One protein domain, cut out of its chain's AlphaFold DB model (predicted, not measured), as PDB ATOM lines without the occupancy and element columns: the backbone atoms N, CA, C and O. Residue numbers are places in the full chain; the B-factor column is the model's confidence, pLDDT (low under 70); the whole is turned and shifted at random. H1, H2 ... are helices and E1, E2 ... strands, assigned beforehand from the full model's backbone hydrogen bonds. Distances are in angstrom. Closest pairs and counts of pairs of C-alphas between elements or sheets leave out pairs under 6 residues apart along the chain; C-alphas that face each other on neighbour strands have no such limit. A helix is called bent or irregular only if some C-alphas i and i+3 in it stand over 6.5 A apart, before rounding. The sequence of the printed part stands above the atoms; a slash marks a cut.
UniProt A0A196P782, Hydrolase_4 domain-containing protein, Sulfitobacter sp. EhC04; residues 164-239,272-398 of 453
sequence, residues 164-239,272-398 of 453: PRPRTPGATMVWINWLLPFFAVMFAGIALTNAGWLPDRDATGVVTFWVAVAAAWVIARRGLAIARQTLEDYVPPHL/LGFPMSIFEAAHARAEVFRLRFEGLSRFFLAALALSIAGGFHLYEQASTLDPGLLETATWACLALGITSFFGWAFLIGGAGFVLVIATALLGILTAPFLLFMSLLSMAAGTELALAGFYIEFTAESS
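What this domain is: This is residues 164 to 239 and 272 to 398 of the 453 residues of the protein "Hydrolase_4 domain-containing protein" of Sulfitobacter sp. EhC04 (UniProt A0A196P782). What shape does the model make? A long helical arm, the hairpin of H4 and H5a, makes the longest axis, with H3 along the last part of H5a and a second helical hairpin, H1 and H2, standing across it there. At the end away from the arm's tip sit the short arm H5b, the small helix H6 and a two-stranded ribbon, E1 and E2. What is it made of? The printed part has 203 residues and is mostly helix, in the order E1 H1 H2 H3 H4 H5 H6 E2, with six named helices and an antiparallel sheet, E1 - E2. It is only just loose, close to extended, with a radius of gyration of the C-alphas of 24.9 A and spans of 91 by 48 by 27 A.

How they stand to each other: How do the strands pair? E1, residues 164 to 166, and E2, residues 391 to 396, are antiparallel at 148 degrees, with N 165 and O 392 within hydrogen-bond range at 2.8 A. What is next to them? H6, residues 382 to 387, is near E2, and H2, residues 201 to 233, touches H6 with residues 219 to 227 alone, the closest C-alphas being Gly 223 and Ala 387, 4.6 A. How does the longest helix run? H5, residues 323 to 380, the hub, was assigned as one helix by its hydrogen bonds but is bent, C-alphas 365 and 368 being 7.0 A apart; its arms H5a, residues 323 to 365, and H5b, residues 368 to 380, stand at a steep tilt of 46 degrees. H5b touches H6, closest C-alphas Ser 374 and Ala 385, 4.5 A; H5a and H4, residues 294 to 316, form a hairpin, only just at a steep tilt, 37 degrees, closest C-alphas Phe 300 and Ser 340, 4.8 A. H5a also touches H3, residues 272 to 292, at a shallow tilt of 24 degrees, opposite ways, closest C-alphas Ala 286 and Ala 351, 5.7 A. What of the other hairpin? H1, residues 171 to 194, forms it with H2, closest C-alphas Phe 182 and Ala 212, 4.4 A, and is about perpendicular to H5a, 81 degrees, touching it with closest C-alphas Ile 176 and Gly 363, 5.6 A. Every O i to N i+4 pair is within hydrogen-bond range in H3, H4 and H6, but 19 of 20 in H1, 28 of 29 in H2, 38 of 39 in H5a and 7 of 9 in H5b.

Where its parts are: Where are the anchors? E1 begins at C-alpha 164, (125.063, 243.783, 291.580), and E2 ends at C-alpha 396, (123.461, 240.129, 301.773). How long are the helices? H5a measures 57.9 A, with a kink of 44 degrees near residue 349, H2 46.5 A and H1 34.5 A.

The domain as a whole: Where is the cut? Residues 240 to 271 are not printed, and C-alphas 239 and 272 are 37.1 A apart. Where is confidence low? The mean pLDDT of the printed part is 80.7, and 19 residues are under 70, among them 348 to 357.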
ATOM      1  N   PRO A 164     124.616 244.170 292.902       92.88
ATOM      2  CA  PRO A 164     125.063 243.783 291.580       92.88
ATOM      3  C   PRO A 164     126.575 243.982 291.460       92.88
ATOM      4  O   PRO A 164     127.130 244.992 291.894       92.88
ATOM      5  N   ARG A 165     127.240 243.033 290.812       91.06
ATOM      6  CA  ARG A 165     128.639 243.120 290.397       91.06
ATOM      7  C   ARG A 165     128.744 242.753 288.922       91.06
ATOM      8  O   ARG A 165     128.075 241.810 288.495       91.06
ATOM      9  N   PRO A 166     129.551 243.467 288.122       91.31
ATOM     10  CA  PRO A 166     129.803 243.048 286.754       91.31
ATOM     11  C   PRO A 166     130.476 241.676 286.769       91.31
ATOM     12  O   PRO A 166     131.464 241.473 287.472       91.31
ATOM     13  N   ARG A 167     129.963 240.737 285.973       85.56
ATOM     14  CA  ARG A 167     130.758 239.575 285.577       85.56
ATOM     15  C   ARG A 167     131.689 240.056 284.480       85.56
ATOM     16  O   ARG A 167     131.227 240.721 283.561       85.56
ATOM     17  N   THR A 168     132.973 239.728 284.550       78.75
ATOM     18  CA  THR A 168     133.887 239.891 283.415       78.75
ATOM     19  C   THR A 168     133.564 238.784 282.415       78.75
ATOM     20  O   THR A 168     133.961 237.638 282.647       78.75
ATOM     21  N   PRO A 169     132.788 239.049 281.348       68.38
ATOM     22  CA  PRO A 169     132.423 237.995 280.430       68.38
ATOM     23  C   PRO A 169     133.649 237.727 279.558       68.38
ATOM     24  O   PRO A 169     133.976 238.524 278.681       68.38
ATOM     25  N   GLY A 170     134.342 236.615 279.811       70.88
ATOM     26  CA  GLY A 170     135.302 236.078 278.849       70.88
ATOM     27  C   GLY A 170     134.611 235.792 277.510       70.88
ATOM     28  O   GLY A 170     133.379 235.708 277.441       70.88
ATOM     29  N   ALA A 171     135.388 235.610 276.438       68.75
ATOM     30  CA  ALA A 171     134.860 235.306 275.100       68.75
ATOM     31  C   ALA A 171     133.855 234.137 275.128       68.75
ATOM     32  O   ALA A 171     132.807 234.168 274.488       68.75
ATOM     33  N   THR A 172     134.127 233.144 275.966       68.81
ATOM     34  CA  THR A 172     133.284 231.973 276.197       68.81
ATOM     35  C   THR A 172     131.891 232.320 276.722       68.81
ATOM     36  O   THR A 172     130.908 231.708 276.316       68.81
ATOM     37  N   MET A 173     131.768 233.327 277.591       73.06
ATOM     38  CA  MET A 173     130.477 233.702 278.167       73.06
ATOM     39  C   MET A 173     129.585 234.421 277.148       73.06
ATOM     40  O   MET A 173     128.364 234.269 277.175       73.06
ATOM     41  N   VAL A 174     130.194 235.133 276.190       75.00
ATOM     42  CA  VAL A 174     129.482 235.640 275.010       75.00
ATOM     43  C   VAL A 174     128.897 234.465 274.234       75.00
ATOM     44  O   VAL A 174     127.690 234.442 274.011       75.00
ATOM     45  N   TRP A 175     129.704 233.456 273.897       74.88
ATOM     46  CA  TRP A 175     129.223 232.281 273.166       74.88
ATOM     47  C   TRP A 175     128.104 231.543 273.897       74.88
ATOM     48  O   TRP A 175     127.093 231.226 273.280       74.88
ATOM     49  N   ILE A 176     128.225 231.331 275.208       73.81
ATOM     50  CA  ILE A 176     127.183 230.666 275.997       73.81
ATOM     51  C   ILE A 176     125.850 231.431 275.928       73.81
ATOM     52  O   ILE A 176     124.801 230.814 275.733       73.81
ATOM     53  N   ASN A 177     125.880 232.765 276.001       75.00
ATOM     54  CA  ASN A 177     124.674 233.596 275.900       75.00
ATOM     55  C   ASN A 177     123.989 233.511 274.534       75.00
ATOM     56  O   ASN A 177     122.783 233.734 274.445       75.00
ATOM     57  N   TRP A 178     124.737 233.193 273.479       81.62
ATOM     58  CA  TRP A 178     124.190 232.954 272.146       81.62
ATOM     59  C   TRP A 178     123.701 231.515 271.976       81.62
ATOM     60  O   TRP A 178     122.589 231.283 271.505       81.62
ATOM     61  N   LEU A 179     124.516 230.545 272.382       76.50
ATOM     62  CA  LEU A 179     124.270 229.128 272.144       76.50
ATOM     63  C   LEU A 179     123.108 228.592 272.980       76.50
ATOM     64  O   LEU A 179     122.310 227.820 272.462       76.50
ATOM     65  N   LEU A 180     122.964 229.010 274.240       76.12
ATOM     66  CA  LEU A 180     121.891 228.522 275.110       76.12
ATOM     67  C   LEU A 180     120.482 228.795 274.539       76.12
ATOM     68  O   LEU A 180     119.737 227.834 274.332       76.12
ATOM     69  N   PRO A 181     120.084 230.053 274.257       76.69
ATOM     70  CA  PRO A 181     118.781 230.332 273.655       76.69
ATOM     71  C   PRO A 181     118.651 229.754 272.242       76.69
ATOM     72  O   PRO A 181     117.566 229.301 271.884       76.69
ATOM     73  N   PHE A 182     119.742 229.714 271.467       79.62
ATOM     74  CA  PHE A 182     119.742 229.083 270.150       79.62
ATOM     75  C   PHE A 182     119.358 227.598 270.247       79.62
ATOM     76  O   PHE A 182     118.383 227.162 269.636       79.62
ATOM     77  N   PHE A 183     120.067 226.824 271.071       77.25
ATOM     78  CA  PHE A 183     119.787 225.402 271.245       77.25
ATOM     79  C   PHE A 183     118.416 225.164 271.878       77.25
ATOM     80  O   PHE A 183     117.717 224.250 271.455       77.25
ATOM     81  N   ALA A 184     117.984 225.999 272.829       75.56
ATOM     82  CA  ALA A 184     116.651 225.885 273.419       75.56
ATOM     83  C   ALA A 184     115.535 226.005 272.364       75.56
ATOM     84  O   ALA A 184     114.619 225.183 272.345       75.56
ATOM     85  N   VAL A 185     115.628 226.983 271.455       75.81
ATOM     86  CA  VAL A 185     114.661 227.148 270.358       75.81
ATOM     87  C   VAL A 185     114.774 226.011 269.343       75.81
ATOM     88  O   VAL A 185     113.748 225.490 268.911       75.81
ATOM     89  N   MET A 186     115.991 225.573 269.010       77.00
ATOM     90  CA  MET A 186     116.209 224.425 268.124       77.00
ATOM     91  C   MET A 186     115.565 223.146 268.666       77.00
ATOM     92  O   MET A 186     114.817 222.484 267.949       77.00
ATOM     93  N   PHE A 187     115.798 222.810 269.939       75.88
ATOM     94  CA  PHE A 187     115.192 221.640 270.573       75.88
ATOM     95  C   PHE A 187     113.669 221.753 270.654       75.88
ATOM     96  O   PHE A 187     112.978 220.764 270.416       75.88
ATOM     97  N   ALA A 188     113.138 222.946 270.941       73.81
ATOM     98  CA  ALA A 188     111.699 223.183 270.925       73.81
ATOM     99  C   ALA A 188     111.103 222.973 269.524       73.81
ATOM    100  O   ALA A 188     110.087 222.294 269.398       73.81
ATOM    101  N   GLY A 189     111.748 223.486 268.472       74.94
ATOM    102  CA  GLY A 189     111.316 223.268 267.091       74.94
ATOM    103  C   GLY A 189     111.334 221.789 266.709       74.94
ATOM    104  O   GLY A 189     110.318 221.278 266.250       74.94
ATOM    105  N   ILE A 190     112.423 221.070 267.012       74.81
ATOM    106  CA  ILE A 190     112.523 219.615 266.789       74.81
ATOM    107  C   ILE A 190     111.400 218.868 267.523       74.81
ATOM    108  O   ILE A 190     110.764 217.985 266.948       74.81
ATOM    109  N   ALA A 191     111.128 219.220 268.782       73.12
ATOM    110  CA  ALA A 191     110.061 218.598 269.562       73.12
ATOM    111  C   ALA A 191     108.671 218.858 268.954       73.12
ATOM    112  O   ALA A 191     107.873 217.927 268.853       73.12
ATOM    113  N   LEU A 192     108.395 220.085 268.502       78.19
ATOM    114  CA  LEU A 192     107.134 220.450 267.846       78.19
ATOM    115  C   LEU A 192     106.956 219.739 266.497       78.19
ATOM    116  O   LEU A 192     105.869 219.239 266.206       78.19
ATOM    117  N   THR A 193     108.022 219.626 265.702       78.00
ATOM    118  CA  THR A 193     108.030 218.840 264.461       78.00
ATOM    119  C   THR A 193     107.761 217.363 264.737       78.00
ATOM    120  O   THR A 193     106.922 216.755 264.077       78.00
ATOM    121  N   ASN A 194     108.422 216.782 265.741       77.19
ATOM    122  CA  ASN A 194     108.225 215.381 266.122       77.19
ATOM    123  C   ASN A 194     106.823 215.110 266.680       77.19
ATOM    124  O   ASN A 194     106.305 214.010 266.515       77.19
ATOM    125  N   ALA A 195     106.194 216.109 267.302       84.94
ATOM    126  CA  ALA A 195     104.810 216.028 267.754       84.94
ATOM    127  C   ALA A 195     103.785 216.163 266.609       84.94
ATOM    128  O   ALA A 195     102.591 216.002 266.855       84.94
ATOM    129  N   GLY A 196     104.217 216.471 265.379       88.25
ATOM    130  CA  GLY A 196     103.336 216.672 264.221       88.25
ATOM    131  C   GLY A 196     102.645 218.037 264.186       88.25
ATOM    132  O   GLY A 196     101.690 218.220 263.439       88.25
ATOM    133  N   TRP A 197     103.103 219.001 264.990       87.56
ATOM    134  CA  TRP A 197     102.506 220.343 265.054       87.56
ATOM    135  C   TRP A 197     102.983 221.243 263.911       87.56
ATOM    136  O   TRP A 197     102.404 222.302 263.679       87.56
ATOM    137  N   LEU A 198     104.048 220.836 263.213       86.12
ATOM    138  CA  LEU A 198     104.646 221.567 262.102       86.12
ATOM    139  C   LEU A 198     104.619 220.678 260.842       86.12
ATOM    140  O   LEU A 198     105.054 219.527 260.918       86.12
ATOM    141  N   PRO A 199     104.082 221.175 259.711       78.38
ATOM    142  CA  PRO A 199     103.644 220.340 258.588       78.38
ATOM    143  C   PRO A 199     104.761 219.828 257.661       78.38
ATOM    144  O   PRO A 199     104.527 218.871 256.931       78.38
ATOM    145  N   ASP A 200     105.962 220.418 257.686       82.19
ATOM    146  CA  ASP A 200     107.087 220.049 256.807       82.19
ATOM    147  C   ASP A 200     108.416 220.073 257.578       82.19
ATOM    148  O   ASP A 200     108.773 221.098 258.154       82.19
ATOM    149  N   ARG A 201     109.163 218.961 257.600       79.38
ATOM    150  CA  ARG A 201     110.410 218.833 258.375       79.38
ATOM    151  C   ARG A 201     111.538 219.711 257.836       79.38
ATOM    152  O   ARG A 201     112.258 220.307 258.639       79.38
ATOM    153  N   ASP A 202     111.660 219.830 256.517       77.81
ATOM    154  CA  ASP A 202     112.812 220.480 255.888       77.81
ATOM    155  C   ASP A 202     112.676 222.004 255.964       77.81
ATOM    156  O   ASP A 202     113.573 222.696 256.461       77.81
ATOM    157  N   ALA A 203     111.503 222.535 255.604       76.38
ATOM    158  CA  ALA A 203     111.198 223.953 255.774       76.38
ATOM    159  C   ALA A 203     111.202 224.372 257.258       76.38
ATOM    160  O   ALA A 203     111.701 225.448 257.608       76.38
ATOM    161  N   THR A 204     110.709 223.513 258.159       78.19
ATOM    162  CA  THR A 204     110.690 223.807 259.601       78.19
ATOM    163  C   THR A 204     112.089 223.899 260.195       78.19
ATOM    164  O   THR A 204     112.314 224.746 261.060       78.19
ATOM    165  N   GLY A 205     113.042 223.082 259.739       76.06
ATOM    166  CA  GLY A 205     114.426 223.142 260.209       76.06
ATOM    167  C   GLY A 205     115.069 224.506 259.946       76.06
ATOM    168  O   GLY A 205     115.603 225.128 260.867       76.06
ATOM    169  N   VAL A 206     114.945 225.014 258.715       73.56
ATOM    170  CA  VAL A 206     115.494 226.323 258.313       73.56
ATOM    171  C   VAL A 206     114.820 227.465 259.074       73.56
ATOM    172  O   VAL A 206     115.503 228.345 259.604       73.56
ATOM    173  N   VAL A 207     113.488 227.447 259.181       75.38
ATOM    174  CA  VAL A 207     112.745 228.472 259.930       75.38
ATOM    175  C   VAL A 207     113.129 228.450 261.410       75.38
ATOM    176  O   VAL A 207     113.445 229.496 261.975       75.38
ATOM    177  N   THR A 208     113.169 227.269 262.032       75.69
ATOM    178  CA  THR A 208     113.553 227.106 263.443       75.69
ATOM    179  C   THR A 208     114.961 227.635 263.691       75.69
ATOM    180  O   THR A 208     115.169 228.353 264.667       75.69
ATOM    181  N   PHE A 209     115.911 227.348 262.796       78.69
ATOM    182  CA  PHE A 209     117.279 227.848 262.894       78.69
ATOM    183  C   PHE A 209     117.331 229.379 262.925       78.69
ATOM    184  O   PHE A 209     117.919 229.964 263.836       78.69
ATOM    185  N   TRP A 210     116.676 230.053 261.978       83.06
ATOM    186  CA  TRP A 210     116.691 231.518 261.936       83.06
ATOM    187  C   TRP A 210     115.944 232.150 263.113       83.06
ATOM    188  O   TRP A 210     116.411 233.147 263.667       83.06
ATOM    189  N   VAL A 211     114.837 231.545 263.557       79.44
ATOM    190  CA  VAL A 211     114.131 231.966 264.778       79.44
ATOM    191  C   VAL A 211     115.030 231.799 266.005       79.44
ATOM    192  O   VAL A 211     115.069 232.690 266.852       79.44
ATOM    193  N   ALA A 212     115.799 230.713 266.089       75.62
ATOM    194  CA  ALA A 212     116.748 230.462 267.167       75.62
ATOM    195  C   ALA A 212     117.866 231.512 267.205       75.62
ATOM    196  O   ALA A 212     118.157 232.058 268.270       75.62
ATOM    197  N   VAL A 213     118.447 231.850 266.047       77.19
ATOM    198  CA  VAL A 213     119.459 232.914 265.923       77.19
ATOM    199  C   VAL A 213     118.883 234.268 266.345       77.19
ATOM    200  O   VAL A 213     119.494 234.980 267.145       77.19
ATOM    201  N   ALA A 214     117.689 234.619 265.858       80.25
ATOM    202  CA  ALA A 214     117.032 235.876 266.201       80.25
ATOM    203  C   ALA A 214     116.701 235.961 267.700       80.25
ATOM    204  O   ALA A 214     116.975 236.978 268.341       80.25
ATOM    205  N   ALA A 215     116.164 234.886 268.284       81.56
ATOM    206  CA  ALA A 215     115.864 234.807 269.710       81.56
ATOM    207  C   ALA A 215     117.132 234.946 270.560       81.56
ATOM    208  O   ALA A 215     117.147 235.738 271.505       81.56
ATOM    209  N   ALA A 216     118.205 234.238 270.194       83.69
ATOM    210  CA  ALA A 216     119.496 234.333 270.860       83.69
ATOM    211  C   ALA A 216     120.043 235.760 270.854       83.69
ATOM    212  O   ALA A 216     120.387 236.298 271.910       83.69
ATOM    213  N   TRP A 217     120.029 236.414 269.690       88.50
ATOM    214  CA  TRP A 217     120.461 237.801 269.560       88.50
ATOM    215  C   TRP A 217     119.637 238.749 270.435       88.50
ATOM    216  O   TRP A 217     120.204 239.552 271.179       88.50
ATOM    217  N   VAL A 218     118.302 238.651 270.388       88.25
ATOM    218  CA  VAL A 218     117.401 239.512 271.173       88.25
ATOM    219  C   VAL A 218     117.610 239.308 272.673       88.25
ATOM    220  O   VAL A 218     117.711 240.295 273.405       88.25
ATOM    221  N   ILE A 219     117.693 238.057 273.139       86.31
ATOM    222  CA  ILE A 219     117.908 237.719 274.553       86.31
ATOM    223  C   ILE A 219     119.260 238.251 275.020       86.31
ATOM    224  O   ILE A 219     119.317 238.942 276.038       86.31
ATOM    225  N   ALA A 220     120.328 238.012 274.256       87.31
ATOM    226  CA  ALA A 220     121.663 238.485 274.592       87.31
ATOM    227  C   ALA A 220     121.712 240.018 274.668       87.31
ATOM    228  O   ALA A 220     122.166 240.568 275.676       87.31
ATOM    229  N   ARG A 221     121.180 240.723 273.656       90.88
ATOM    230  CA  ARG A 221     121.143 242.195 273.643       90.88
ATOM    231  C   ARG A 221     120.318 242.768 274.786       90.88
ATOM    232  O   ARG A 221     120.757 243.723 275.425       90.88
ATOM    233  N   ARG A 222     119.132 242.209 275.048       90.75
ATOM    234  CA  ARG A 222     118.272 242.670 276.146       90.75
ATOM    235  C   ARG A 222     118.906 242.397 277.501       90.75
ATOM    236  O   ARG A 222     118.934 243.308 278.318       90.75
ATOM    237  N   GLY A 223     119.448 241.201 277.724       89.94
ATOM    238  CA  GLY A 223     120.152 240.860 278.960       89.94
ATOM    239  C   GLY A 223     121.309 241.819 279.237       89.94
ATOM    240  O   GLY A 223     121.407 242.348 280.341       89.94
ATOM    241  N   LEU A 224     122.112 242.144 278.216       91.00
ATOM    242  CA  LEU A 224     123.211 243.104 278.338       91.00
ATOM    243  C   LEU A 224     122.713 244.524 278.638       91.00
ATOM    244  O   LEU A 224     123.267 245.200 279.501       91.00
ATOM    245  N   ALA A 225     121.670 244.985 277.941       93.12
ATOM    246  CA  ALA A 225     121.089 246.304 278.176       93.12
ATOM    247  C   ALA A 225     120.531 246.429 279.603       93.12
ATOM    248  O   ALA A 225     120.805 247.409 280.290       93.12
ATOM    249  N   ILE A 226     119.805 245.409 280.069       92.94
ATOM    250  CA  ILE A 226     119.273 245.337 281.434       92.94
ATOM    251  C   ILE A 226     120.413 245.322 282.455       92.94
ATOM    252  O   ILE A 226     120.341 246.026 283.463       92.94
ATOM    253  N   ALA A 227     121.465 244.546 282.202       92.25
ATOM    254  CA  ALA A 227     122.616 244.447 283.088       92.25
ATOM    255  C   ALA A 227     123.339 245.788 283.244       92.25
ATOM    256  O   ALA A 227     123.554 246.230 284.371       92.25
ATOM    257  N   ARG A 228     123.636 246.471 282.129       94.06
ATOM    258  CA  ARG A 228     124.219 247.823 282.136       94.06
ATOM    259  C   ARG A 228     123.351 248.790 282.919       94.06
ATOM    260  O   ARG A 228     123.830 249.406 283.861       94.06
ATOM    261  N   GLN A 229     122.059 248.826 282.604       93.62
ATOM    262  CA  GLN A 229     121.128 249.714 283.285       93.62
ATOM    263  C   GLN A 229     121.050 249.425 284.792       93.62
ATOM    264  O   GLN A 229     120.930 250.342 285.592       93.62
ATOM    265  N   THR A 230     121.122 248.154 285.195       92.56
ATOM    266  CA  THR A 230     121.089 247.773 286.614       92.56
ATOM    267  C   THR A 230     122.360 248.185 287.351       92.56
ATOM    268  O   THR A 230     122.274 248.615 288.496       92.56
ATOM    269  N   LEU A 231     123.525 248.067 286.706       93.62
ATOM    270  CA  LEU A 231     124.794 248.546 287.259       93.62
ATOM    271  C   LEU A 231     124.823 250.074 287.363       93.62
ATOM    272  O   LEU A 231     125.258 250.593 288.381       93.62
ATOM    273  N   GLU A 232     124.330 250.779 286.343       93.00
ATOM    274  CA  GLU A 232     124.245 252.246 286.319       93.00
ATOM    275  C   GLU A 232     123.270 252.791 287.372       93.00
ATOM    276  O   GLU A 232     123.544 253.804 288.011       93.00
ATOM    277  N   ASP A 233     122.135 252.117 287.580       90.44
ATOM    278  CA  ASP A 233     121.157 252.511 288.597       90.44
ATOM    279  C   ASP A 233     121.590 252.159 290.023       90.44
ATOM    280  O   ASP A 233     121.043 252.709 290.986       90.44
ATOM    281  N   TYR A 234     122.529 251.226 290.185       91.81
ATOM    282  CA  TYR A 234     123.012 250.843 291.498       91.81
ATOM    283  C   TYR A 234     123.936 251.922 292.058       91.81
ATOM    284  O   TYR A 234     125.105 252.032 291.698       91.81
ATOM    285  N   VAL A 235     123.404 252.693 293.001       90.69
ATOM    286  CA  VAL A 235     124.186 253.628 293.805       90.69
ATOM    287  C   VAL A 235     124.602 252.908 295.087       90.69
ATOM    288  O   VAL A 235     123.718 252.505 295.854       90.69
ATOM    289  N   PRO A 236     125.913 252.730 295.347       89.75
ATOM    290  CA  PRO A 236     126.377 252.193 296.614       89.75
ATOM    291  C   PRO A 236     125.784 252.986 297.785       89.75
ATOM    292  O   PRO A 236     125.661 254.211 297.705       89.75
ATOM    293  N   PRO A 237     125.405 252.307 298.872       87.31
ATOM    294  CA  PRO A 237     124.734 252.940 299.994       87.31
ATOM    295  C   PRO A 237     125.613 254.030 300.609       87.31
ATOM    296  O   PRO A 237     126.680 253.751 301.153       87.31
ATOM    297  N   HIS A 238     125.134 255.270 300.565       88.81
ATOM    298  CA  HIS A 238     125.775 256.399 301.230       88.81
ATOM    299  C   HIS A 238     124.846 256.915 302.321       88.81
ATOM    300  O   HIS A 238     124.137 257.894 302.130       88.81
ATOM    301  N   LEU A 239     124.791 256.206 303.448       91.75
ATOM    302  CA  LEU A 239     124.061 256.628 304.641       91.75
ATOM    303  C   LEU A 239     124.990 256.555 305.852       91.75
ATOM    304  O   LEU A 239     125.728 255.578 305.987       91.75
ATOM    305  N   LEU A 272     132.554 225.550 286.888       78.38
ATOM    306  CA  LEU A 272     132.725 226.069 285.533       78.38
ATOM    307  C   LEU A 272     134.056 226.796 285.356       78.38
ATOM    308  O   LEU A 272     134.607 226.772 284.265       78.38
ATOM    309  N   GLY A 273     134.610 227.403 286.403       80.94
ATOM    310  CA  GLY A 273     135.821 228.220 286.318       80.94
ATOM    311  C   GLY A 273     137.023 227.441 285.797       80.94
ATOM    312  O   GLY A 273     137.726 227.928 284.916       80.94
ATOM    313  N   PHE A 274     137.225 226.208 286.268       81.81
ATOM    314  CA  PHE A 274     138.327 225.375 285.787       81.81
ATOM    315  C   PHE A 274     138.164 224.964 284.307       81.81
ATOM    316  O   PHE A 274     139.055 225.302 283.521       81.81
ATOM    317  N   PRO A 275     137.045 224.347 283.863       79.94
ATOM    318  CA  PRO A 275     136.806 224.075 282.442       79.94
ATOM    319  C   PRO A 275     136.902 225.319 281.557       79.94
ATOM    320  O   PRO A 275     137.487 225.263 280.477       79.94
ATOM    321  N   MET A 276     136.376 226.453 282.028       79.06
ATOM    322  CA  MET A 276     136.433 227.725 281.310       79.06
ATOM    323  C   MET A 276     137.873 228.218 281.170       79.06
ATOM    324  O   MET A 276     138.249 228.639 280.085       79.06
ATOM    325  N   SER A 277     138.703 228.096 282.210       83.50
ATOM    326  CA  SER A 277     140.119 228.481 282.142       83.50
ATOM    327  C   SER A 277     140.920 227.610 281.165       83.50
ATOM    328  O   SER A 277     141.737 228.126 280.403       83.50
ATOM    329  N   ILE A 278     140.642 226.300 281.119       82.94
ATOM    330  CA  ILE A 278     141.232 225.394 280.124       82.94
ATOM    331  C   ILE A 278     140.786 225.800 278.724       82.94
ATOM    332  O   ILE A 278     141.609 225.862 277.812       82.94
ATOM    333  N   PHE A 279     139.496 226.084 278.552       80.25
ATOM    334  CA  PHE A 279     138.940 226.486 277.271       80.25
ATOM    335  C   PHE A 279     139.520 227.823 276.793       80.25
ATOM    336  O   PHE A 279     139.910 227.930 275.637       80.25
ATOM    337  N   GLU A 280     139.649 228.820 277.666       80.69
ATOM    338  CA  GLU A 280     140.275 230.106 277.341       80.69
ATOM    339  C   GLU A 280     141.749 229.931 276.968       80.69
ATOM    340  O   GLU A 280     142.202 230.495 275.972       80.69
ATOM    341  N   ALA A 281     142.487 229.084 277.691       84.94
ATOM    342  CA  ALA A 281     143.860 228.743 277.336       84.94
ATOM    343  C   ALA A 281     143.942 228.011 275.982       84.94
ATOM    344  O   ALA A 281     144.833 228.294 275.179       84.94
ATOM    345  N   ALA A 282     143.013 227.093 275.701       81.44
ATOM    346  CA  ALA A 282     142.925 226.388 274.425       81.44
ATOM    347  C   ALA A 282     142.572 227.343 273.277       81.44
ATOM    348  O   ALA A 282     143.224 227.299 272.238       81.44
ATOM    349  N   HIS A 283     141.614 228.249 273.481       80.00
ATOM    350  CA  HIS A 283     141.242 229.293 272.529       80.00
ATOM    351  C   HIS A 283     142.422 230.223 272.250       80.00
ATOM    352  O   HIS A 283     142.723 230.508 271.095       80.00
ATOM    353  N   ALA A 284     143.123 230.690 273.286       83.56
ATOM    354  CA  ALA A 284     144.295 231.542 273.121       83.56
ATOM    355  C   ALA A 284     145.395 230.830 272.317       83.56
ATOM    356  O   ALA A 284     145.971 231.416 271.402       83.56
ATOM    357  N   ARG A 285     145.648 229.542 272.592       84.38
ATOM    358  CA  ARG A 285     146.597 228.726 271.813       84.38
ATOM    359  C   ARG A 285     146.133 228.507 270.374       84.38
ATOM    360  O   ARG A 285     146.960 228.574 269.470       84.38
ATOM    361  N   ALA A 286     144.841 228.267 270.161       79.69
ATOM    362  CA  ALA A 286     144.246 228.112 268.838       79.69
ATOM    363  C   ALA A 286     144.353 229.405 268.015       79.69
ATOM    364  O   ALA A 286     144.696 229.341 266.840       79.69
ATOM    365  N   GLU A 287     144.151 230.571 268.632       80.62
ATOM    366  CA  GLU A 287     144.361 231.874 267.993       80.62
ATOM    367  C   GLU A 287     145.831 232.117 267.650       80.62
ATOM    368  O   GLU A 287     146.144 232.483 266.522       80.62
ATOM    369  N   VAL A 288     146.758 231.839 268.572       85.88
ATOM    370  CA  VAL A 288     148.200 231.940 268.285       85.88
ATOM    371  C   VAL A 288     148.600 230.997 267.147       85.88
ATOM    372  O   VAL A 288     149.368 231.386 266.270       85.88
ATOM    373  N   PHE A 289     148.060 229.775 267.120       82.12
ATOM    374  CA  PHE A 289     148.258 228.837 266.018       82.12
ATOM    375  C   PHE A 289     147.695 229.405 264.708       82.12
ATOM    376  O   PHE A 289     148.422 229.494 263.723       82.12
ATOM    377  N   ARG A 290     146.443 229.874 264.699       81.38
ATOM    378  CA  ARG A 290     145.798 230.488 263.529       81.38
ATOM    379  C   ARG A 290     146.621 231.647 262.967       81.38
ATOM    380  O   ARG A 290     146.849 231.691 261.764       81.38
ATOM    381  N   LEU A 291     147.093 232.545 263.832       83.94
ATOM    382  CA  LEU A 291     147.934 233.685 263.454       83.94
ATOM    383  C   LEU A 291     149.299 233.230 262.919       83.94
ATOM    384  O   LEU A 291     149.767 233.740 261.905       83.94
ATOM    385  N   ARG A 292     149.918 232.213 263.532       86.44
ATOM    386  CA  ARG A 292     151.188 231.639 263.054       86.44
ATOM    387  C   ARG A 292     151.069 231.036 261.653       86.44
ATOM    388  O   ARG A 292     152.025 231.094 260.885       86.44
ATOM    389  N   PHE A 293     149.908 230.479 261.321       85.88
ATOM    390  CA  PHE A 293     149.621 229.897 260.011       85.88
ATOM    391  C   PHE A 293     148.814 230.831 259.101       85.88
ATOM    392  O   PHE A 293     148.334 230.389 258.061       85.88
ATOM    393  N   GLU A 294     148.699 232.121 259.427       83.69
ATOM    394  CA  GLU A 294     147.947 233.077 258.611       83.69
ATOM    395  C   GLU A 294     148.545 233.223 257.204       83.69
ATOM    396  O   GLU A 294     147.821 233.278 256.213       83.69
ATOM    397  N   GLY A 295     149.875 233.208 257.085       86.38
ATOM    398  CA  GLY A 295     150.538 233.189 255.778       86.38
ATOM    399  C   GLY A 295     150.185 231.939 254.964       86.38
ATOM    400  O   GLY A 295     149.920 232.031 253.768       86.38
ATOM    401  N   LEU A 296     150.108 230.779 255.624       87.00
ATOM    402  CA  LEU A 296     149.779 229.508 254.979       87.00
ATOM    403  C   LEU A 296     148.288 229.418 254.611       87.00
ATOM    404  O   LEU A 296     147.945 228.893 253.556       87.00
ATOM    405  N   SER A 297     147.391 229.974 255.430       82.69
ATOM    406  CA  SER A 297     145.964 230.038 255.102       82.69
ATOM    407  C   SER A 297     145.700 230.979 253.925       82.69
ATOM    408  O   SER A 297     144.926 230.627 253.035       82.69
ATOM    409  N   ARG A 298     146.393 232.125 253.854       86.25
ATOM    410  CA  ARG A 298     146.365 233.017 252.682       86.25
ATOM    411  C   ARG A 298     146.918 232.331 251.434       86.25
ATOM    412  O   ARG A 298     146.334 232.487 250.367       86.25
ATOM    413  N   PHE A 299     147.985 231.539 251.570       90.38
ATOM    414  CA  PHE A 299     148.520 230.727 250.475       90.38
ATOM    415  C   PHE A 299     147.474 229.746 249.932       90.38
ATOM    416  O   PHE A 299     147.225 229.737 248.732       90.38
ATOM    417  N   PHE A 300     146.805 228.976 250.795       86.81
ATOM    418  CA  PHE A 300     145.757 228.052 250.349       86.81
ATOM    419  C   PHE A 300     144.544 228.770 249.748       86.81
ATOM    420  O   PHE A 300     143.983 228.295 248.766       86.81
ATOM    421  N   LEU A 301     144.158 229.937 250.273       85.12
ATOM    422  CA  LEU A 301     143.086 230.737 249.678       85.12
ATOM    423  C   LEU A 301     143.467 231.226 248.268       85.12
ATOM    424  O   LEU A 301     142.655 231.167 247.348       85.12
ATOM    425  N   ALA A 302     144.714 231.669 248.091       88.75
ATOM    426  CA  ALA A 302     145.242 232.079 246.795       88.75
ATOM    427  C   ALA A 302     145.334 230.897 245.817       88.75
ATOM    428  O   ALA A 302     144.916 231.023 244.671       88.75
ATOM    429  N   ALA A 303     145.812 229.733 246.267       88.06
ATOM    430  CA  ALA A 303     145.876 228.516 245.459       88.06
ATOM    431  C   ALA A 303     144.480 228.019 245.039       88.06
ATOM    432  O   ALA A 303     144.293 227.611 243.894       88.06
ATOM    433  N   LEU A 304     143.482 228.135 245.922       85.69
ATOM    434  CA  LEU A 304     142.082 227.863 245.599       85.69
ATOM    435  C   LEU A 304     141.556 228.831 244.529       85.69
ATOM    436  O   LEU A 304     140.964 228.394 243.546       85.69
ATOM    437  N   ALA A 305     141.805 230.134 244.681       87.44
ATOM    438  CA  ALA A 305     141.400 231.132 243.694       87.44
ATOM    439  C   ALA A 305     142.069 230.906 242.324       87.44
ATOM    440  O   ALA A 305     141.403 231.002 241.294       87.44
ATOM    441  N   LEU A 306     143.359 230.550 242.310       89.12
ATOM    442  CA  LEU A 306     144.102 230.217 241.091       89.12
ATOM    443  C   LEU A 306     143.583 228.940 240.425       89.12
ATOM    444  O   LEU A 306     143.485 228.900 239.206       89.12
ATOM    445  N   SER A 307     143.214 227.921 241.204       88.25
ATOM    446  CA  SER A 307     142.581 226.701 240.690       88.25
ATOM    447  C   SER A 307     141.245 227.004 239.999       88.25
ATOM    448  O   SER A 307     141.007 226.525 238.891       88.25
ATOM    449  N   ILE A 308     140.407 227.854 240.605       76.44
ATOM    450  CA  ILE A 308     139.132 228.281 240.012       76.44
ATOM    451  C   ILE A 308     139.381 229.061 238.715       76.44
ATOM    452  O   ILE A 308     138.784 228.751 237.687       76.44
ATOM    453  N   ALA A 309     140.287 230.044 238.743       86.56
ATOM    454  CA  ALA A 309     140.628 230.849 237.569       86.56
ATOM    455  C   ALA A 309     141.229 230.002 236.432       86.56
ATOM    456  O   ALA A 309     140.865 230.179 235.272       86.56
ATOM    457  N   GLY A 310     142.102 229.046 236.765       87.12
ATOM    458  CA  GLY A 310     142.665 228.083 235.821       87.12
ATOM    459  C   GLY A 310     141.593 227.197 235.189       87.12
ATOM    460  O   GLY A 310     141.593 227.023 233.975       87.12
ATOM    461  N   GLY A 311     140.625 226.718 235.978       80.62
ATOM    462  CA  GLY A 311     139.471 225.976 235.466       80.62
ATOM    463  C   GLY A 311     138.635 226.780 234.464       80.62
ATOM    464  O   GLY A 311     138.284 226.256 233.409       80.62
ATOM    465  N   PHE A 312     138.374 228.064 234.742       77.81
ATOM    466  CA  PHE A 312     137.683 228.953 233.798       77.81
ATOM    467  C   PHE A 312     138.478 229.171 232.505       77.81
ATOM    468  O   PHE A 312     137.912 229.093 231.418       77.81
ATOM    469  N   HIS A 313     139.790 229.389 232.598       85.69
ATOM    470  CA  HIS A 313     140.628 229.583 231.415       85.69
ATOM    471  C   HIS A 313     140.733 228.316 230.549       85.69
ATOM    472  O   HIS A 313     140.658 228.389 229.325       85.69
ATOM    473  N   LEU A 314     140.852 227.139 231.173       83.31
ATOM    474  CA  LEU A 314     140.834 225.852 230.469       83.31
ATOM    475  C   LEU A 314     139.493 225.605 229.773       83.31
ATOM    476  O   LEU A 314     139.474 225.080 228.663       83.31
ATOM    477  N   TYR A 315     138.384 226.024 230.387       78.44
ATOM    478  CA  TYR A 315     137.066 225.974 229.762       78.44
ATOM    479  C   TYR A 315     136.992 226.854 228.502       78.44
ATOM    480  O   TYR A 315     136.482 226.406 227.476       78.44
ATOM    481  N   GLU A 316     137.557 228.065 228.533       86.94
ATOM    482  CA  GLU A 316     137.636 228.940 227.351       86.94
ATOM    483  C   GLU A 316     138.526 228.361 226.234       86.94
ATOM    484  O   GLU A 316     138.209 228.497 225.052       86.94
ATOM    485  N   GLN A 317     139.620 227.681 226.593       88.25
ATOM    486  CA  GLN A 317     140.574 227.072 225.652       88.25
ATOM    487  C   GLN A 317     140.211 225.635 225.240       88.25
ATOM    488  O   GLN A 317     140.951 224.988 224.498       88.25
ATOM    489  N   ALA A 318     139.063 225.115 225.679       84.62
ATOM    490  CA  ALA A 318     138.677 223.726 225.436       84.62
ATOM    491  C   ALA A 318     138.563 223.367 223.940       84.62
ATOM    492  O   ALA A 318     138.652 222.198 223.577       84.62
ATOM    493  N   SER A 319     138.375 224.366 223.070       82.81
ATOM    494  CA  SER A 319     138.270 224.187 221.616       82.81
ATOM    495  C   SER A 319     139.610 224.178 220.869       82.81
ATOM    496  O   SER A 319     139.650 223.753 219.717       82.81
ATOM    497  N   THR A 320     140.694 224.647 221.492       89.69
ATOM    498  CA  THR A 320     142.013 224.836 220.859       89.69
ATOM    499  C   THR A 320     143.072 223.865 221.379       89.69
ATOM    500  O   THR A 320     144.083 223.651 220.710       89.69
ATOM    501  N   LEU A 321     142.861 223.281 222.561       88.12
ATOM    502  CA  LEU A 321     143.800 222.364 223.202       88.12
ATOM    503  C   LEU A 321     143.590 220.908 222.782       88.12
ATOM    504  O   LEU A 321     142.475 220.466 222.511       88.12
ATOM    505  N   ASP A 322     144.687 220.147 222.789       93.69
ATOM    506  CA  ASP A 322     144.633 218.692 222.669       93.69
ATOM    507  C   ASP A 322     143.749 218.098 223.792       93.69
ATOM    508  O   ASP A 322     143.936 218.466 224.960       93.69
ATOM    509  N   PRO A 323     142.813 217.180 223.481       86.06
ATOM    510  CA  PRO A 323     141.885 216.632 224.469       86.06
ATOM    511  C   PRO A 323     142.567 215.982 225.679       86.06
ATOM    512  O   PRO A 323     142.088 216.139 226.802       86.06
ATOM    513  N   GLY A 324     143.698 215.293 225.482       87.25
ATOM    514  CA  GLY A 324     144.429 214.644 226.574       87.25
ATOM    515  C   GLY A 324     145.133 215.653 227.483       87.25
ATOM    516  O   GLY A 324     145.172 215.486 228.707       87.25
ATOM    517  N   LEU A 325     145.643 216.743 226.904       84.75
ATOM    518  CA  LEU A 325     146.248 217.839 227.659       84.75
ATOM    519  C   LEU A 325     145.193 218.629 228.452       84.75
ATOM    520  O   LEU A 325     145.426 218.967 229.613       84.75
ATOM    521  N   LEU A 326     144.022 218.867 227.853       81.06
ATOM    522  CA  LEU A 326     142.881 219.521 228.494       81.06
ATOM    523  C   LEU A 326     142.346 218.704 229.678       81.06
ATOM    524  O   LEU A 326     142.116 219.258 230.756       81.06
ATOM    525  N   GLU A 327     142.182 217.390 229.505       77.38
ATOM    526  CA  GLU A 327     141.752 216.486 230.574       77.38
ATOM    527  C   GLU A 327     142.753 216.493 231.738       77.38
ATOM    528  O   GLU A 327     142.376 216.719 232.890       77.38
ATOM    529  N   THR A 328     144.045 216.337 231.438       83.25
ATOM    530  CA  THR A 328     145.112 216.347 232.452       83.25
ATOM    531  C   THR A 328     145.152 217.674 233.219       83.25
ATOM    532  O   THR A 328     145.242 217.684 234.449       83.25
ATOM    533  N   ALA A 329     145.044 218.805 232.516       80.12
ATOM    534  CA  ALA A 329     145.037 220.133 233.125       80.12
ATOM    535  C   ALA A 329     143.791 220.368 233.998       80.12
ATOM    536  O   ALA A 329     143.892 220.951 235.081       80.12
ATOM    537  N   THR A 330     142.634 219.853 233.575       74.25
ATOM    538  CA  THR A 330     141.381 219.917 234.340       74.25
ATOM    539  C   THR A 330     141.495 219.133 235.647       74.25
ATOM    540  O   THR A 330     141.184 219.669 236.714       74.25
ATOM    541  N   TRP A 331     142.017 217.902 235.600       75.81
ATOM    542  CA  TRP A 331     142.265 217.100 236.802       75.81
ATOM    543  C   TRP A 331     143.283 217.754 237.741       75.81
ATOM    544  O   TRP A 331     143.083 217.743 238.956       75.81
ATOM    545  N   ALA A 332     144.335 218.378 237.203       80.56
ATOM    546  CA  ALA A 332     145.325 219.099 238.001       80.56
ATOM    547  C   ALA A 332     144.722 220.330 238.706       80.56
ATOM    548  O   ALA A 332     144.952 220.528 239.900       80.56
ATOM    549  N   CYS A 333     143.906 221.127 238.004       74.62
ATOM    550  CA  CYS A 333     143.180 222.252 238.597       74.62
ATOM    551  C   CYS A 333     142.194 221.789 239.672       74.62
ATOM    552  O   CYS A 333     142.162 222.385 240.749       74.62
ATOM    553  N   LEU A 334     141.443 220.713 239.428       63.31
ATOM    554  CA  LEU A 334     140.515 220.150 240.407       63.31
ATOM    555  C   LEU A 334     141.242 219.635 241.657       63.31
ATOM    556  O   LEU A 334     140.846 219.970 242.773       63.31
ATOM    557  N   ALA A 335     142.324 218.871 241.487       73.38
ATOM    558  CA  ALA A 335     143.132 218.369 242.595       73.38
ATOM    559  C   ALA A 335     143.710 219.521 243.431       73.38
ATOM    560  O   ALA A 335     143.567 219.524 244.654       73.38
ATOM    561  N   LEU A 336     144.273 220.546 242.780       82.50
ATOM    562  CA  LEU A 336     144.777 221.745 243.453       82.50
ATOM    563  C   LEU A 336     143.669 222.473 244.226       82.50
ATOM    564  O   LEU A 336     143.899 222.901 245.357       82.50
ATOM    565  N   GLY A 337     142.471 222.590 243.649       72.56
ATOM    566  CA  GLY A 337     141.319 223.236 244.281       72.56
ATOM    567  C   GLY A 337     140.840 222.481 245.517       72.56
ATOM    568  O   GLY A 337     140.692 223.072 246.586       72.56
ATOM    569  N   ILE A 338     140.685 221.160 245.405       64.88
ATOM    570  CA  ILE A 338     140.296 220.276 246.510       64.88
ATOM    571  C   ILE A 338     141.330 220.346 247.638       64.88
ATOM    572  O   ILE A 338     140.977 220.636 248.781       64.88
ATOM    573  N   THR A 339     142.615 220.146 247.336       79.00
ATOM    574  CA  THR A 339     143.683 220.196 248.344       79.00
ATOM    575  C   THR A 339     143.780 221.574 248.995       79.00
ATOM    576  O   THR A 339     143.975 221.659 250.206       79.00
ATOM    577  N   SER A 340     143.583 222.652 248.232       82.00
ATOM    578  CA  SER A 340     143.622 224.014 248.768       82.00
ATOM    579  C   SER A 340     142.429 224.329 249.663       82.00
ATOM    580  O   SER A 340     142.604 224.914 250.730       82.00
ATOM    581  N   PHE A 341     141.230 223.876 249.289       71.81
ATOM    582  CA  PHE A 341     140.040 223.985 250.126       71.81
ATOM    583  C   PHE A 341     140.207 223.214 251.438       71.81
ATOM    584  O   PHE A 341     139.987 223.785 252.501       71.81
ATOM    585  N   PHE A 342     140.651 221.954 251.389       72.38
ATOM    586  CA  PHE A 342     140.860 221.155 252.600       72.38
ATOM    587  C   PHE A 342     142.031 221.658 253.445       72.38
ATOM    588  O   PHE A 342     141.927 221.645 254.665       72.38
ATOM    589  N   GLY A 343     143.110 222.163 252.842       79.19
ATOM    590  CA  GLY A 343     144.218 222.795 253.562       79.19
ATOM    591  C   GLY A 343     143.773 224.063 254.292       79.19
ATOM    592  O   GLY A 343     144.011 224.214 255.489       79.19
ATOM    593  N   TRP A 344     143.037 224.939 253.608       82.75
ATOM    594  CA  TRP A 344     142.443 226.134 254.209       82.75
ATOM    595  C   TRP A 344     141.416 225.787 255.297       82.75
ATOM    596  O   TRP A 344     141.491 226.309 256.410       82.75
ATOM    597  N   ALA A 345     140.500 224.858 255.017       68.75
ATOM    598  CA  ALA A 345     139.482 224.394 255.953       68.75
ATOM    599  C   ALA A 345     140.080 223.614 257.132       68.75
ATOM    600  O   ALA A 345     139.517 223.644 258.213       68.75
ATOM    601  N   PHE A 346     141.228 222.958 256.992       75.31
ATOM    602  CA  PHE A 346     141.929 222.330 258.112       75.31
ATOM    603  C   PHE A 346     142.662 223.366 258.971       75.31
ATOM    604  O   PHE A 346     142.632 223.287 260.197       75.31
ATOM    605  N   LEU A 347     143.271 224.384 258.360       75.62
ATOM    606  CA  LEU A 347     143.966 225.442 259.099       75.62
ATOM    607  C   LEU A 347     143.009 226.384 259.833       75.62
ATOM    608  O   LEU A 347     143.284 226.785 260.963       75.62
ATOM    609  N   ILE A 348     141.883 226.732 259.210       68.75
ATOM    610  CA  ILE A 348     140.857 227.586 259.818       68.75
ATOM    611  C   ILE A 348     139.859 226.743 260.605       68.75
ATOM    612  O   ILE A 348     139.549 227.032 261.760       68.75
ATOM    613  N   GLY A 349     139.364 225.680 259.985       61.88
ATOM    614  CA  GLY A 349     138.346 224.809 260.544       61.88
ATOM    615  C   GLY A 349     138.892 223.728 261.463       61.88
ATOM    616  O   GLY A 349     138.143 223.320 262.313       61.88
ATOM    617  N   GLY A 350     140.151 223.290 261.444       68.06
ATOM    618  CA  GLY A 350     140.645 222.331 262.450       68.06
ATOM    619  C   GLY A 350     140.650 222.941 263.856       68.06
ATOM    620  O   GLY A 350     140.031 222.422 264.782       68.06
ATOM    621  N   ALA A 351     141.267 224.116 263.989       66.88
ATOM    622  CA  ALA A 351     141.241 224.889 265.228       66.88
ATOM    623  C   ALA A 351     139.833 225.433 265.532       66.88
ATOM    624  O   ALA A 351     139.361 225.319 266.662       66.88
ATOM    625  N   GLY A 352     139.136 225.969 264.522       69.00
ATOM    626  CA  GLY A 352     137.783 226.506 264.672       69.00
ATOM    627  C   GLY A 352     136.730 225.447 265.008       69.00
ATOM    628  O   GLY A 352     135.870 225.693 265.838       69.00
ATOM    629  N   PHE A 353     136.804 224.250 264.432       67.06
ATOM    630  CA  PHE A 353     135.881 223.139 264.674       67.06
ATOM    631  C   PHE A 353     136.116 222.513 266.039       67.06
ATOM    632  O   PHE A 353     135.152 222.295 266.765       67.06
ATOM    633  N   VAL A 354     137.378 222.290 266.432       69.75
ATOM    634  CA  VAL A 354     137.700 221.871 267.807       69.75
ATOM    635  C   VAL A 354     137.176 222.905 268.796       69.75
ATOM    636  O   VAL A 354     136.569 222.532 269.797       69.75
ATOM    637  N   LEU A 355     137.329 224.196 268.494       69.31
ATOM    638  CA  LEU A 355     136.794 225.263 269.326       69.31
ATOM    639  C   LEU A 355     135.261 225.257 269.357       69.31
ATOM    640  O   LEU A 355     134.691 225.346 270.437       69.31
ATOM    641  N   VAL A 356     134.581 225.111 268.220       69.50
ATOM    642  CA  VAL A 356     133.112 225.045 268.137       69.50
ATOM    643  C   VAL A 356     132.581 223.834 268.899       69.50
ATOM    644  O   VAL A 356     131.664 223.995 269.699       69.50
ATOM    645  N   ILE A 357     133.176 222.650 268.728       69.56
ATOM    646  CA  ILE A 357     132.811 221.442 269.479       69.56
ATOM    647  C   ILE A 357     133.054 221.652 270.970       69.56
ATOM    648  O   ILE A 357     132.161 221.393 271.770       69.56
ATOM    649  N   ALA A 358     134.230 222.145 271.360       72.69
ATOM    650  CA  ALA A 358     134.546 222.393 272.762       72.69
ATOM    651  C   ALA A 358     133.588 223.426 273.378       72.69
ATOM    652  O   ALA A 358     133.103 223.222 274.488       72.69
ATOM    653  N   THR A 359     133.241 224.484 272.638       69.88
ATOM    654  CA  THR A 359     132.265 225.501 273.058       69.88
ATOM    655  C   THR A 359     130.868 224.905 273.172       69.88
ATOM    656  O   THR A 359     130.159 225.199 274.127       69.88
ATOM    657  N   ALA A 360     130.460 224.055 272.229       68.38
ATOM    658  CA  ALA A 360     129.161 223.394 272.251       68.38
ATOM    659  C   ALA A 360     129.053 222.422 273.432       68.38
ATOM    660  O   ALA A 360     128.070 222.471 274.165       68.38
ATOM    661  N   LEU A 361     130.074 221.594 273.674       71.56
ATOM    662  CA  LEU A 361     130.132 220.675 274.814       71.56
ATOM    663  C   LEU A 361     130.125 221.429 276.146       71.56
ATOM    664  O   LEU A 361     129.372 221.076 277.053       71.56
ATOM    665  N   LEU A 362     130.911 222.500 276.249       73.75
ATOM    666  CA  LEU A 362     130.924 223.367 277.421       73.75
ATOM    667  C   LEU A 362     129.576 224.072 277.601       73.75
ATOM    668  O   LEU A 362     129.061 224.142 278.711       73.75
ATOM    669  N   GLY A 363     128.956 224.528 276.514       70.62
ATOM    670  CA  GLY A 363     127.605 225.075 276.492       70.62
ATOM    671  C   GLY A 363     126.578 224.076 277.021       70.62
ATOM    672  O   GLY A 363     125.817 224.418 277.916       70.62
ATOM    673  N   ILE A 364     126.601 222.826 276.553       69.62
ATOM    674  CA  ILE A 364     125.719 221.747 277.027       69.62
ATOM    675  C   ILE A 364     125.943 221.469 278.518       69.62
ATOM    676  O   ILE A 364     124.978 221.323 279.264       69.62
ATOM    677  N   LEU A 365     127.200 221.432 278.968       71.25
ATOM    678  CA  LEU A 365     127.544 221.174 280.367       71.25
ATOM    679  C   LEU A 365     127.129 222.331 281.293       71.25
ATOM    680  O   LEU A 365     126.675 222.101 282.410       71.25
ATOM    681  N   THR A 366     127.279 223.575 280.833       72.69
ATOM    682  CA  THR A 366     127.022 224.798 281.618       72.69
ATOM    683  C   THR A 366     125.558 225.241 281.571       72.69
ATOM    684  O   THR A 366     125.073 225.868 282.516       72.69
ATOM    685  N   ALA A 367     124.833 224.893 280.506       72.69
ATOM    686  CA  ALA A 367     123.455 225.297 280.254       72.69
ATOM    687  C   ALA A 367     122.493 224.993 281.417       72.69
ATOM    688  O   ALA A 367     121.794 225.919 281.839       72.69
ATOM    689  N   PRO A 368     122.454 223.771 281.995       73.62
ATOM    690  CA  PRO A 368     121.566 223.469 283.114       73.62
ATOM    691  C   PRO A 368     121.852 224.337 284.339       73.62
ATOM    692  O   PRO A 368     120.919 224.818 284.976       73.62
ATOM    693  N   PHE A 369     123.130 224.591 284.637       74.19
ATOM    694  CA  PHE A 369     123.529 225.437 285.762       74.19
ATOM    695  C   PHE A 369     123.097 226.882 285.545       74.19
ATOM    696  O   PHE A 369     122.526 227.490 286.443       74.19
ATOM    697  N   LEU A 370     123.307 227.431 284.348       72.94
ATOM    698  CA  LEU A 370     122.905 228.802 284.042       72.94
ATOM    699  C   LEU A 370     121.388 228.971 283.996       72.94
ATOM    700  O   LEU A 370     120.876 229.974 284.494       72.94
ATOM    701  N   LEU A 371     120.663 227.989 283.460       72.88
ATOM    702  CA  LEU A 371     119.205 227.967 283.505       72.88
ATOM    703  C   LEU A 371     118.717 227.921 284.955       72.88
ATOM    704  O   LEU A 371     117.863 228.713 285.342       72.88
ATOM    705  N   PHE A 372     119.297 227.049 285.776       75.81
ATOM    706  CA  PHE A 372     118.940 226.926 287.183       75.81
ATOM    707  C   PHE A 372     119.262 228.205 287.977       75.81
ATOM    708  O   PHE A 372     118.404 228.708 288.700       75.81
ATOM    709  N   MET A 373     120.430 228.818 287.760       73.12
ATOM    710  CA  MET A 373     120.782 230.128 288.329       73.12
ATOM    711  C   MET A 373     119.829 231.237 287.863       73.12
ATOM    712  O   MET A 373     119.454 232.105 288.655       73.12
ATOM    713  N   SER A 374     119.401 231.207 286.598       72.44
ATOM    714  CA  SER A 374     118.413 232.147 286.057       72.44
ATOM    715  C   SER A 374     117.059 231.976 286.748       72.44
ATOM    716  O   SER A 374     116.447 232.967 287.139       72.44
ATOM    717  N   LEU A 375     116.616 230.733 286.974       72.62
ATOM    718  CA  LEU A 375     115.382 230.428 287.704       72.62
ATOM    719  C   LEU A 375     115.437 230.928 289.151       72.62
ATOM    720  O   LEU A 375     114.488 231.557 289.610       72.62
ATOM    721  N   LEU A 376     116.556 230.734 289.855       73.62
ATOM    722  CA  LEU A 376     116.726 231.287 291.204       73.62
ATOM    723  C   LEU A 376     116.723 232.819 291.197       73.62
ATOM    724  O   LEU A 376     116.112 233.447 292.062       73.62
ATOM    725  N   SER A 377     117.330 233.430 290.179       74.75
ATOM    726  CA  SER A 377     117.346 234.886 290.010       74.75
ATOM    727  C   SER A 377     115.953 235.470 289.749       74.75
ATOM    728  O   SER A 377     115.728 236.643 290.045       74.75
ATOM    729  N   MET A 378     114.976 234.672 289.292       74.31
ATOM    730  CA  MET A 378     113.581 235.122 289.166       74.31
ATOM    731  C   MET A 378     112.971 235.534 290.513       74.31
ATOM    732  O   MET A 378     112.081 236.386 290.530       74.31
ATOM    733  N   ALA A 379     113.473 235.009 291.640       75.94
ATOM    734  CA  ALA A 379     113.082 235.470 292.974       75.94
ATOM    735  C   ALA A 379     113.448 236.949 293.208       75.94
ATOM    736  O   ALA A 379     112.775 237.646 293.966       75.94
ATOM    737  N   ALA A 380     114.457 237.459 292.497       79.31
ATOM    738  CA  ALA A 380     114.832 238.868 292.457       79.31
ATOM    739  C   ALA A 380     114.268 239.610 291.223       79.31
ATOM    740  O   ALA A 380     114.497 240.807 291.083       79.31
ATOM    741  N   GLY A 381     113.510 238.942 290.351       84.19
ATOM    742  CA  GLY A 381     112.822 239.524 289.196       84.19
ATOM    743  C   GLY A 381     113.213 238.874 287.870       84.19
ATOM    744  O   GLY A 381     114.343 238.427 287.682       84.19
ATOM    745  N   THR A 382     112.280 238.822 286.919       83.75
ATOM    746  CA  THR A 382     112.501 238.167 285.617       83.75
ATOM    747  C   THR A 382     113.536 238.893 284.765       83.75
ATOM    748  O   THR A 382     114.300 238.253 284.048       83.75
ATOM    749  N   GLU A 383     113.620 240.221 284.862       88.00
ATOM    750  CA  GLU A 383     114.671 240.979 284.183       88.00
ATOM    751  C   GLU A 383     116.051 240.674 284.770       88.00
ATOM    752  O   GLU A 383     117.027 240.594 284.026       88.00
ATOM    753  N   LEU A 384     116.137 240.441 286.085       85.62
ATOM    754  CA  LEU A 384     117.402 240.084 286.726       85.62
ATOM    755  C   LEU A 384     117.867 238.679 286.349       85.62
ATOM    756  O   LEU A 384     119.068 238.465 286.241       85.62
ATOM    757  N   ALA A 385     116.947 237.757 286.056       84.50
ATOM    758  CA  ALA A 385     117.295 236.458 285.484       84.50
ATOM    759  C   ALA A 385     117.993 236.596 284.118       84.50
ATOM    760  O   ALA A 385     119.015 235.958 283.886       84.50
ATOM    761  N   LEU A 386     117.505 237.484 283.242       85.75
ATOM    762  CA  LEU A 386     118.160 237.775 281.956       85.75
ATOM    763  C   LEU A 386     119.494 238.512 282.126       85.75
ATOM    764  O   LEU A 386     120.420 238.322 281.340       85.75
ATOM    765  N   ALA A 387     119.594 239.369 283.139       88.75
ATOM    766  CA  ALA A 387     120.825 240.083 283.444       88.75
ATOM    767  C   ALA A 387     121.873 239.191 284.127       88.75
ATOM    768  O   ALA A 387     123.062 239.464 283.997       88.75
ATOM    769  N   GLY A 388     121.459 238.113 284.802       84.88
ATOM    770  CA  GLY A 388     122.315 237.226 285.602       84.88
ATOM    771  C   GLY A 388     123.488 236.592 284.842       84.88
ATOM    772  O   GLY A 388     124.473 236.172 285.446       84.88
ATOM    773  N   PHE A 389     123.424 236.573 283.509       81.81
ATOM    774  CA  PHE A 389     124.537 236.173 282.645       81.81
ATOM    775  C   PHE A 389     125.691 237.186 282.618       81.81
ATOM    776  O   PHE A 389     126.847 236.809 282.433       81.81
ATOM    777  N   TYR A 390     125.383 238.469 282.797       86.81
ATOM    778  CA  TYR A 390     126.318 239.592 282.695       86.81
ATOM    779  C   TYR A 390     126.651 240.211 284.050       86.81
ATOM    780  O   TYR A 390     127.674 240.878 284.190       86.81
ATOM    781  N   ILE A 391     125.791 240.008 285.045       88.38
ATOM    782  CA  ILE A 391     125.978 240.518 286.398       88.38
ATOM    783  C   ILE A 391     125.762 239.417 287.422       88.38
ATOM    784  O   ILE A 391     124.884 238.571 287.301       88.38
ATOM    785  N   GLU A 392     126.609 239.410 288.436       86.81
ATOM    786  CA  GLU A 392     126.432 238.605 289.628       86.81
ATOM    787  C   GLU A 392     125.632 239.428 290.631       86.81
ATOM    788  O   GLU A 392     125.989 240.563 290.934       86.81
ATOM    789  N   PHE A 393     124.538 238.865 291.132       86.12
ATOM    790  CA  PHE A 393     123.836 239.428 292.274       86.12
ATOM    791  C   PHE A 393     124.212 238.628 293.499       86.12
ATOM    792  O   PHE A 393     123.971 237.422 293.532       86.12
ATOM    793  N   THR A 394     124.733 239.304 294.513       87.19
ATOM    794  CA  THR A 394     124.704 238.752 295.861       87.19
ATOM    795  C   THR A 394     123.551 239.387 296.612       87.19
ATOM    796  O   THR A 394     123.203 240.553 296.399       87.19
ATOM    797  N   ALA A 395     122.911 238.595 297.458       88.00
ATOM    798  CA  ALA A 395     121.967 239.115 298.422       88.00
ATOM    799  C   ALA A 395     122.571 238.937 299.814       88.00
ATOM    800  O   ALA A 395     122.925 237.830 300.219       88.00
ATOM    801  N   GLU A 396     122.748 240.057 300.505       91.44
ATOM    802  CA  GLU A 396     123.461 240.129 301.773       91.44
ATOM    803  C   GLU A 396     122.525 240.514 302.918       91.44
ATOM    804  O   GLU A 396     121.443 241.077 302.731       91.44
ATOM    805  N   SER A 397     122.977 240.225 304.137       90.94
ATOM    806  CA  SER A 397     122.299 240.598 305.382       90.94
ATOM    807  C   SER A 397     122.294 242.100 305.651       90.94
ATOM    808  O   SER A 397     121.467 242.588 306.417       90.94
ATOM    809  N   SER A 398     123.237 242.820 305.048       94.44
ATOM    810  CA  SER A 398     123.434 244.256 305.192       94.44
ATOM    811  C   SER A 398     123.956 244.845 303.882       94.44
ATOM    812  O   SER A 398     124.474 244.104 303.042       94.44
TER     813      SER A 398